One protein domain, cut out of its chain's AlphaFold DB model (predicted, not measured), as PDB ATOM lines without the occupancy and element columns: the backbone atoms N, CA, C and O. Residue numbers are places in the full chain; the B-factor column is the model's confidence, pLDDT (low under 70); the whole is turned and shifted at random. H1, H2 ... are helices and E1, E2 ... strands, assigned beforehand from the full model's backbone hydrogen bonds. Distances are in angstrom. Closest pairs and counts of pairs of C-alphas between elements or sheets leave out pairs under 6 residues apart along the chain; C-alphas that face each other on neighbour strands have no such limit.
ATOM      1  N   VAL A   2      21.077 -42.657  24.730       92.44
ATOM      2  CA  VAL A   2      22.527 -42.411  24.527       92.44
ATOM      3  C   VAL A   2      23.105 -41.333  25.454       92.44
ATOM      4  O   VAL A   2      24.225 -41.476  25.920       92.44
ATOM      5  N   THR A   3      22.323 -40.306  25.793       91.56
ATOM      6  CA  THR A   3      22.743 -39.236  26.708       91.56
ATOM      7  C   THR A   3      23.070 -39.766  28.102       91.56
ATOM      8  O   THR A   3      24.132 -39.476  28.624       91.56
ATOM      9  N   ALA A   4      22.231 -40.652  28.648       93.88
ATOM     10  CA  ALA A   4      22.482 -41.264  29.954       93.88
ATOM     11  C   ALA A   4      23.743 -42.146  29.956       93.88
ATOM     12  O   ALA A   4      24.444 -42.225  30.959       93.88
ATOM     13  N   LEU A   5      24.056 -42.799  28.829       94.25
ATOM     14  CA  LEU A   5      25.309 -43.547  28.675       94.25
ATOM     15  C   LEU A   5      26.522 -42.617  28.600       94.25
ATOM     16  O   LEU A   5      27.563 -42.953  29.154       94.25
ATOM     17  N   ALA A   6      26.394 -41.469  27.932       94.56
ATOM     18  CA  ALA A   6      27.451 -40.463  27.882       94.56
ATOM     19  C   ALA A   6      27.727 -39.878  29.277       94.56
ATOM     20  O   ALA A   6      28.886 -39.730  29.648       94.56
ATOM     21  N   ASP A   7      26.679 -39.636  30.068       94.44
ATOM     22  CA  ASP A   7      26.805 -39.153  31.448       94.44
ATOM     23  C   ASP A   7      27.444 -40.203  32.371       94.44
ATOM     24  O   ASP A   7      28.260 -39.871  33.226       94.44
ATOM     25  N   ALA A   8      27.103 -41.483  32.189       95.94
ATOM     26  CA  ALA A   8      27.670 -42.581  32.973       95.94
ATOM     27  C   ALA A   8      29.129 -42.908  32.602       95.94
ATOM     28  O   ALA A   8      29.849 -43.508  33.400       95.94
ATOM     29  N   LEU A   9      29.562 -42.549  31.390       94.88
ATOM     30  CA  LEU A   9      30.886 -42.849  30.845       94.88
ATOM     31  C   LEU A   9      31.547 -41.574  30.285       94.88
ATOM     32  O   LEU A   9      31.869 -41.533  29.094       94.88
ATOM     33  N   PRO A  10      31.779 -40.541  31.117       92.19
ATOM     34  CA  PRO A  10      32.172 -39.212  30.642       92.19
ATOM     35  C   PRO A  10      33.524 -39.205  29.912       92.19
ATOM     36  O   PRO A  10      33.718 -38.443  28.966       92.19
ATOM     37  N   ASP A  11      34.439 -40.102  30.286       95.50
ATOM     38  CA  ASP A  11      35.774 -40.224  29.684       95.50
ATOM     39  C   ASP A  11      35.811 -41.113  28.429       95.50
ATOM     40  O   ASP A  11      36.883 -41.460  27.920       95.50
ATOM     41  N   ARG A  12      34.649 -41.547  27.926       95.56
ATOM     42  CA  ARG A  12      34.550 -42.442  26.771       95.56
ATOM     43  C   ARG A  12      33.860 -41.760  25.601       95.56
ATOM     44  O   ARG A  12      32.876 -41.042  25.743       95.56
ATOM     45  N   ARG A  13      34.373 -42.042  24.402       96.31
ATOM     46  CA  ARG A  13      33.691 -41.700  23.152       96.31
ATOM     47  C   ARG A  13      32.700 -42.796  22.803       96.31
ATOM     48  O   ARG A  13      33.050 -43.975  22.832       96.31
ATOM     49  N   LEU A  14      31.482 -42.401  22.454       96.50
ATOM     50  CA  LEU A  14      30.422 -43.318  22.060       96.50
ATOM     51  C   LEU A  14      30.217 -43.247  20.547       96.50
ATOM     52  O   LEU A  14      29.939 -42.187  19.986       96.50
ATOM     53  N   HIS A  15      30.342 -44.393  19.886       97.00
ATOM     54  CA  HIS A  15      30.076 -44.547  18.460       97.00
ATOM     55  C   HIS A  15      28.784 -45.334  18.292       97.00
ATOM     56  O   HIS A  15      28.754 -46.544  18.512       97.00
ATOM     57  N   VAL A  16      27.703 -44.641  17.943       96.44
ATOM     58  CA  VAL A  16      26.390 -45.262  17.789       96.44
ATOM     59  C   VAL A  16      26.125 -45.558  16.324       96.44
ATOM     60  O   VAL A  16      26.259 -44.683  15.470       96.44
ATOM     61  N   VAL A  17      25.702 -46.789  16.050       97.12
ATOM     62  CA  VAL A  17      25.152 -47.198  14.759       97.12
ATOM     63  C   VAL A  17      23.668 -47.459  14.954       97.12
ATOM     64  O   VAL A  17      23.289 -48.264  15.805       97.12
ATOM     65  N   ALA A  18      22.828 -46.769  14.192       95.25
ATOM     66  CA  ALA A  18      21.381 -46.887  14.312       95.25
ATOM     67  C   ALA A  18      20.688 -46.831  12.952       95.25
ATOM     68  O   ALA A  18      21.275 -46.465  11.929       95.25
ATOM     69  N   ASP A  19      19.410 -47.196  12.949       95.19
ATOM     70  CA  ASP A  19      18.589 -47.079  11.754       95.19
ATOM     71  C   ASP A  19      18.327 -45.609  11.370       95.19
ATOM     72  O   ASP A  19      18.344 -44.699  12.206       95.19
ATOM     73  N   ALA A  20      18.076 -45.389  10.080       94.38
ATOM     74  CA  ALA A  20      17.825 -44.080   9.491       94.38
ATOM     75  C   ALA A  20      16.549 -43.404  10.031       94.38
ATOM     76  O   ALA A  20      16.437 -42.181   9.963       94.38
ATOM     77  N   ALA A  21      15.619 -44.166  10.623       93.25
ATOM     78  CA  ALA A  21      14.457 -43.630  11.333       93.25
ATOM     79  C   ALA A  21      14.830 -42.658  12.473       93.25
ATOM     80  O   ALA A  21      14.023 -41.805  12.839       93.25
ATOM     81  N   TYR A  22      16.055 -42.744  13.003       91.94
ATOM     82  CA  TYR A  22      16.561 -41.866  14.064       91.94
ATOM     83  C   TYR A  22      17.387 -40.674  13.553       91.94
ATOM     84  O   TYR A  22      17.891 -39.888  14.357       91.94
ATOM     85  N   ALA A  23      17.542 -40.515  12.234       91.81
ATOM     86  CA  ALA A  23      18.250 -39.387  11.633       91.81
ATOM     87  C   ALA A  23      17.370 -38.121  11.646       91.81
ATOM     88  O   ALA A  23      16.708 -37.797  10.658       91.81
ATOM     89  N   GLY A  24      17.347 -37.428  12.788       90.69
ATOM     90  CA  GLY A  24      16.541 -36.227  13.028       90.69
ATOM     91  C   GLY A  24      17.314 -35.084  13.691       90.69
ATOM     92  O   GLY A  24      18.491 -35.208  14.032       90.69
ATOM     93  N   GLU A  25      16.641 -33.951  13.893       91.50
ATOM     94  CA  GLU A  25      17.241 -32.732  14.460       91.50
ATOM     95  C   GLU A  25      17.753 -32.911  15.890       91.50
ATOM     96  O   GLU A  25      18.692 -32.233  16.299       91.50
ATOM     97  N   GLN A  26      17.202 -33.872  16.627       90.69
ATOM     98  CA  GLN A  26      17.628 -34.242  17.974       90.69
ATOM     99  C   GLN A  26      19.096 -34.687  18.016       90.69
ATOM    100  O   GLN A  26      19.744 -34.556  19.048       90.69
ATOM    101  N   LEU A  27      19.659 -35.170  16.901       92.81
ATOM    102  CA  LEU A  27      21.079 -35.517  16.836       92.81
ATOM    103  C   LEU A  27      21.993 -34.283  16.951       92.81
ATOM    104  O   LEU A  27      23.157 -34.421  17.313       92.81
ATOM    105  N   ARG A  28      21.481 -33.071  16.686       91.81
ATOM    106  CA  ARG A  28      22.248 -31.815  16.787       91.81
ATOM    107  C   ARG A  28      22.597 -31.439  18.223       91.81
ATOM    108  O   ARG A  28      23.529 -30.671  18.425       91.81
ATOM    109  N   THR A  29      21.846 -31.943  19.200       93.25
ATOM    110  CA  THR A  29      22.054 -31.649  20.625       93.25
ATOM    111  C   THR A  29      22.870 -32.727  21.334       93.25
ATOM    112  O   THR A  29      22.997 -32.696  22.558       93.25
ATOM    113  N   LEU A  30      23.414 -33.696  20.590       92.62
ATOM    114  CA  LEU A  30      24.251 -34.732  21.175       92.62
ATOM    115  C   LEU A  30      25.543 -34.138  21.755       92.62
ATOM    116  O   LEU A  30      26.126 -33.229  21.156       92.62
ATOM    117  N   PRO A  31      26.026 -34.676  22.890       92.44
ATOM    118  CA  PRO A  31      27.346 -34.339  23.398       92.44
ATOM    119  C   PRO A  31      28.423 -34.607  22.343       92.44
ATOM    120  O   PRO A  31      28.342 -35.575  21.588       92.44
ATOM    121  N   THR A  32      29.482 -33.798  22.334       92.31
ATOM    122  CA  THR A  32      30.592 -33.909  21.368       92.31
ATOM    123  C   THR A  32      31.372 -35.224  21.470       92.31
ATOM    124  O   THR A  32      32.097 -35.589  20.545       92.31
ATOM    125  N   THR A  33      31.225 -35.954  22.577       94.50
ATOM    126  CA  THR A  33      31.793 -37.292  22.794       94.50
ATOM    127  C   THR A  33      31.005 -38.397  22.089       94.50
ATOM    128  O   THR A  33      31.478 -39.534  22.019       94.50
ATOM    129  N   VAL A  34      29.828 -38.083  21.542       96.31
ATOM    130  CA  VAL A  34      28.944 -39.023  20.856       96.31
ATOM    131  C   VAL A  34      28.988 -38.770  19.355       96.31
ATOM    132  O   VAL A  34      28.771 -37.662  18.875       96.31
ATOM    133  N   THR A  35      29.211 -39.835  18.595       96.00
ATOM    134  CA  THR A  35      29.068 -39.834  17.137       96.00
ATOM    135  C   THR A  35      27.947 -40.780  16.738       96.00
ATOM    136  O   THR A  35      27.730 -41.811  17.379       96.00
ATOM    137  N   TRP A  36      27.226 -40.419  15.681       96.56
ATOM    138  CA  TRP A  36      26.047 -41.143  15.232       96.56
ATOM    139  C   TRP A  36      26.166 -41.474  13.751       96.56
ATOM    140  O   TRP A  36      26.354 -40.586  12.922       96.56
ATOM    141  N   THR A  37      26.054 -42.755  13.427       96.06
ATOM    142  CA  THR A  37      26.134 -43.270  12.061       96.06
ATOM    143  C   THR A  37      24.835 -43.981  11.719       96.06
ATOM    144  O   THR A  37      24.401 -44.880  12.440       96.06
ATOM    145  N   THR A  38      24.222 -43.604  10.601       95.50
ATOM    146  CA  THR A  38      23.050 -44.294  10.052       95.50
ATOM    147  C   THR A  38      23.213 -44.491   8.556       95.50
ATOM    148  O   THR A  38      24.013 -43.822   7.899       95.50
ATOM    149  N   ARG A  39      22.395 -45.377   7.989       95.19
ATOM    150  CA  ARG A  39      22.141 -45.369   6.544       95.19
ATOM    151  C   ARG A  39      21.352 -44.114   6.165       95.19
ATOM    152  O   ARG A  39      20.687 -43.518   7.016       95.19
ATOM    153  N   LEU A  40      21.398 -43.734   4.891       93.81
ATOM    154  CA  LEU A  40      20.501 -42.718   4.351       93.81
ATOM    155  C   LEU A  40      19.067 -43.272   4.312       93.81
ATOM    156  O   LEU A  40      18.869 -44.442   3.977       93.81
ATOM    157  N   ARG A  41      18.065 -42.451   4.648       91.88
ATOM    158  CA  ARG A  41      16.659 -42.827   4.442       91.88
ATOM    159  C   ARG A  41      16.361 -42.927   2.947       91.88
ATOM    160  O   ARG A  41      16.935 -42.187   2.153       91.88
ATOM    161  N   THR A  42      15.418 -43.792   2.577       93.94
ATOM    162  CA  THR A  42      15.006 -43.956   1.171       93.94
ATOM    163  C   THR A  42      14.437 -42.675   0.555       93.94
ATOM    164  O   THR A  42      14.474 -42.513  -0.657       93.94
ATOM    165  N   ASP A  43      13.906 -41.784   1.391       91.88
ATOM    166  CA  ASP A  43      13.247 -40.530   1.034       91.88
ATOM    167  C   ASP A  43      14.088 -39.294   1.400       91.88
ATOM    168  O   ASP A  43      13.581 -38.173   1.415       91.88
ATOM    169  N   ALA A  44      15.374 -39.470   1.721       91.75
ATOM    170  CA  ALA A  44      16.228 -38.348   2.082       91.75
ATOM    171  C   ALA A  44      16.550 -37.471   0.862       91.75
ATOM    172  O   ALA A  44      17.124 -37.935  -0.123       91.75
ATOM    173  N   ALA A  45      16.265 -36.174   0.971       92.38
ATOM    174  CA  ALA A  45      16.752 -35.166   0.039       92.38
ATOM    175  C   ALA A  45      18.100 -34.610   0.525       92.38
ATOM    176  O   ALA A  45      18.197 -34.065   1.626       92.38
ATOM    177  N   LEU A  46      19.143 -34.735  -0.298       91.25
ATOM    178  CA  LEU A  46      20.458 -34.159  -0.018       91.25
ATOM    179  C   LEU A  46      20.569 -32.777  -0.661       91.25
ATOM    180  O   LEU A  46      20.526 -32.637  -1.882       91.25
ATOM    181  N   PHE A  47      20.743 -31.754   0.172       90.12
ATOM    182  CA  PHE A  47      20.964 -30.386  -0.280       90.12
ATOM    183  C   PHE A  47      22.457 -30.062  -0.302       90.12
ATOM    184  O   PHE A  47      23.225 -30.504   0.555       90.12
ATOM    185  N   ARG A  48      22.871 -29.238  -1.269       94.06
ATOM    186  CA  ARG A  48      24.188 -28.594  -1.224       94.06
ATOM    187  C   ARG A  48      24.259 -27.701   0.016       94.06
ATOM    188  O   ARG A  48      23.253 -27.100   0.393       94.06
ATOM    189  N   LEU A  49      25.449 -27.568   0.602       91.94
ATOM    190  CA  LEU A  49      25.698 -26.563   1.636       91.94
ATOM    191  C   LEU A  49      25.267 -25.173   1.152       91.94
ATOM    192  O   LEU A  49      25.382 -24.855  -0.038       91.94
ATOM    193  N   ALA A  50      24.783 -24.356   2.090       90.62
ATOM    194  CA  ALA A  50      24.487 -22.958   1.815       90.62
ATOM    195  C   ALA A  50      25.742 -22.273   1.233       90.62
ATOM    196  O   ALA A  50      26.851 -22.543   1.708       90.62
ATOM    197  N   PRO A  51      25.597 -21.419   0.203       89.19
ATOM    198  CA  PRO A  51      26.732 -20.688  -0.342       89.19
ATOM    199  C   PRO A  51      27.356 -19.782   0.736       89.19
ATOM    200  O   PRO A  51      26.669 -19.399   1.690       89.19
ATOM    201  N   PRO A  52      28.644 -19.414   0.600       91.19
ATOM    202  CA  PRO A  52      29.270 -18.428   1.475       91.19
ATOM    203  C   PRO A  52      28.434 -17.144   1.561       91.19
ATOM    204  O   PRO A  52      27.805 -16.736   0.583       91.19
ATOM    205  N   ARG A  53      28.427 -16.494   2.731       88.00
ATOM    206  CA  ARG A  53      27.711 -15.221   2.913       88.00
ATOM    207  C   ARG A  53      28.260 -14.191   1.918       88.00
ATOM    208  O   ARG A  53      29.467 -13.982   1.870       88.00
ATOM    209  N   THR A  54      27.385 -13.531   1.161       88.06
ATOM    210  CA  THR A  54      27.761 -12.596   0.081       88.06
ATOM    211  C   THR A  54      28.214 -11.216   0.569       88.06
ATOM    212  O   THR A  54      28.641 -10.401  -0.236       88.06
ATOM    213  N   GLY A  55      28.127 -10.926   1.872       87.25
ATOM    214  CA  GLY A  55      28.547  -9.639   2.447       87.25
ATOM    215  C   GLY A  55      27.608  -8.464   2.157       87.25
ATOM    216  O   GLY A  55      27.830  -7.376   2.679       87.25
ATOM    217  N   HIS A  56      26.540  -8.669   1.385       80.69
ATOM    218  CA  HIS A  56      25.509  -7.657   1.192       80.69
ATOM    219  C   HIS A  56      24.659  -7.535   2.460       80.69
ATOM    220  O   HIS A  56      23.902  -8.442   2.813       80.69
ATOM    221  N   CYS A  57      24.789  -6.402   3.142       69.06
ATOM    222  CA  CYS A  57      23.685  -5.859   3.915       69.06
ATOM    223  C   CYS A  57      22.688  -5.343   2.873       69.06
ATOM    224  O   CYS A  57      23.083  -4.537   2.031       69.06
ATOM    225  N   GLY A  58      21.482  -5.913   2.844       65.62
ATOM    226  CA  GLY A  58      20.419  -5.448   1.949       65.62
ATOM    227  C   GLY A  58      20.127  -3.961   2.104       65.62
ATOM    228  O   GLY A  58      20.461  -3.402   3.175       65.62
TER     229      GLY A  58
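Overview. This is residues 2 to 58 of the 58 residues of an uncharacterized protein of Candidatus Frankia californiensis (UniProt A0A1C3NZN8). What is the shape? There is little regular structure: two short parallel strands side by side, E1 and E2, with helix H2 over one face, helix H1 near the strands' beginnings, and a tail whose residues 45 to 58 stick out. What is printed? The 57 residues, 22 in named elements ordered H1, E1, H2, E2, are mixed in class and extended, with radius of gyration of the C-alphas 16.1 A and spans of 49 by 30 by 14 A.

Arrangement. How do the strands pair? E1, residues 14 to 18, and E2, residues 34 to 38, are parallel at 21 degrees; N 16 and O 35 are within hydrogen-bond range, 2.9 A. With H2, residues 25 to 29, they form a strand-helix-strand unit, parallel strands joined through a helix, its crossover right-handed. Where are the helices? The closest C-alphas of H2 and E2, Leu 27 and Trp 36, are 7.7 A apart. H1, residues 2 to 8, is apart from H2; its closest C-alpha to E1 is Ala 6, 7.1 A from Leu 14. In H1 every O i to N i+4 pair is within hydrogen-bond range; in H2, 0 of 1, but 2 of 2 O i to N i+3 pairs.

Along the chain. How long are the strands? E1 spans 12.4 A and E2 13.4 A, ending at C-alpha 38 (23.050, -44.294, 10.052). And the helices? H1 spans 9.9 A from C-alpha 2 (22.527, -42.411, 24.527), and H2 7.9 A.

Size, cuts and confidence. How large is it? The farthest C-alphas, Ala 8 and Gly 58, are 48.9 A apart. Is it continuous and confident? The printed part has no cut, no link between elements is long, and pLDDT is under 70 at residues 57 to 58.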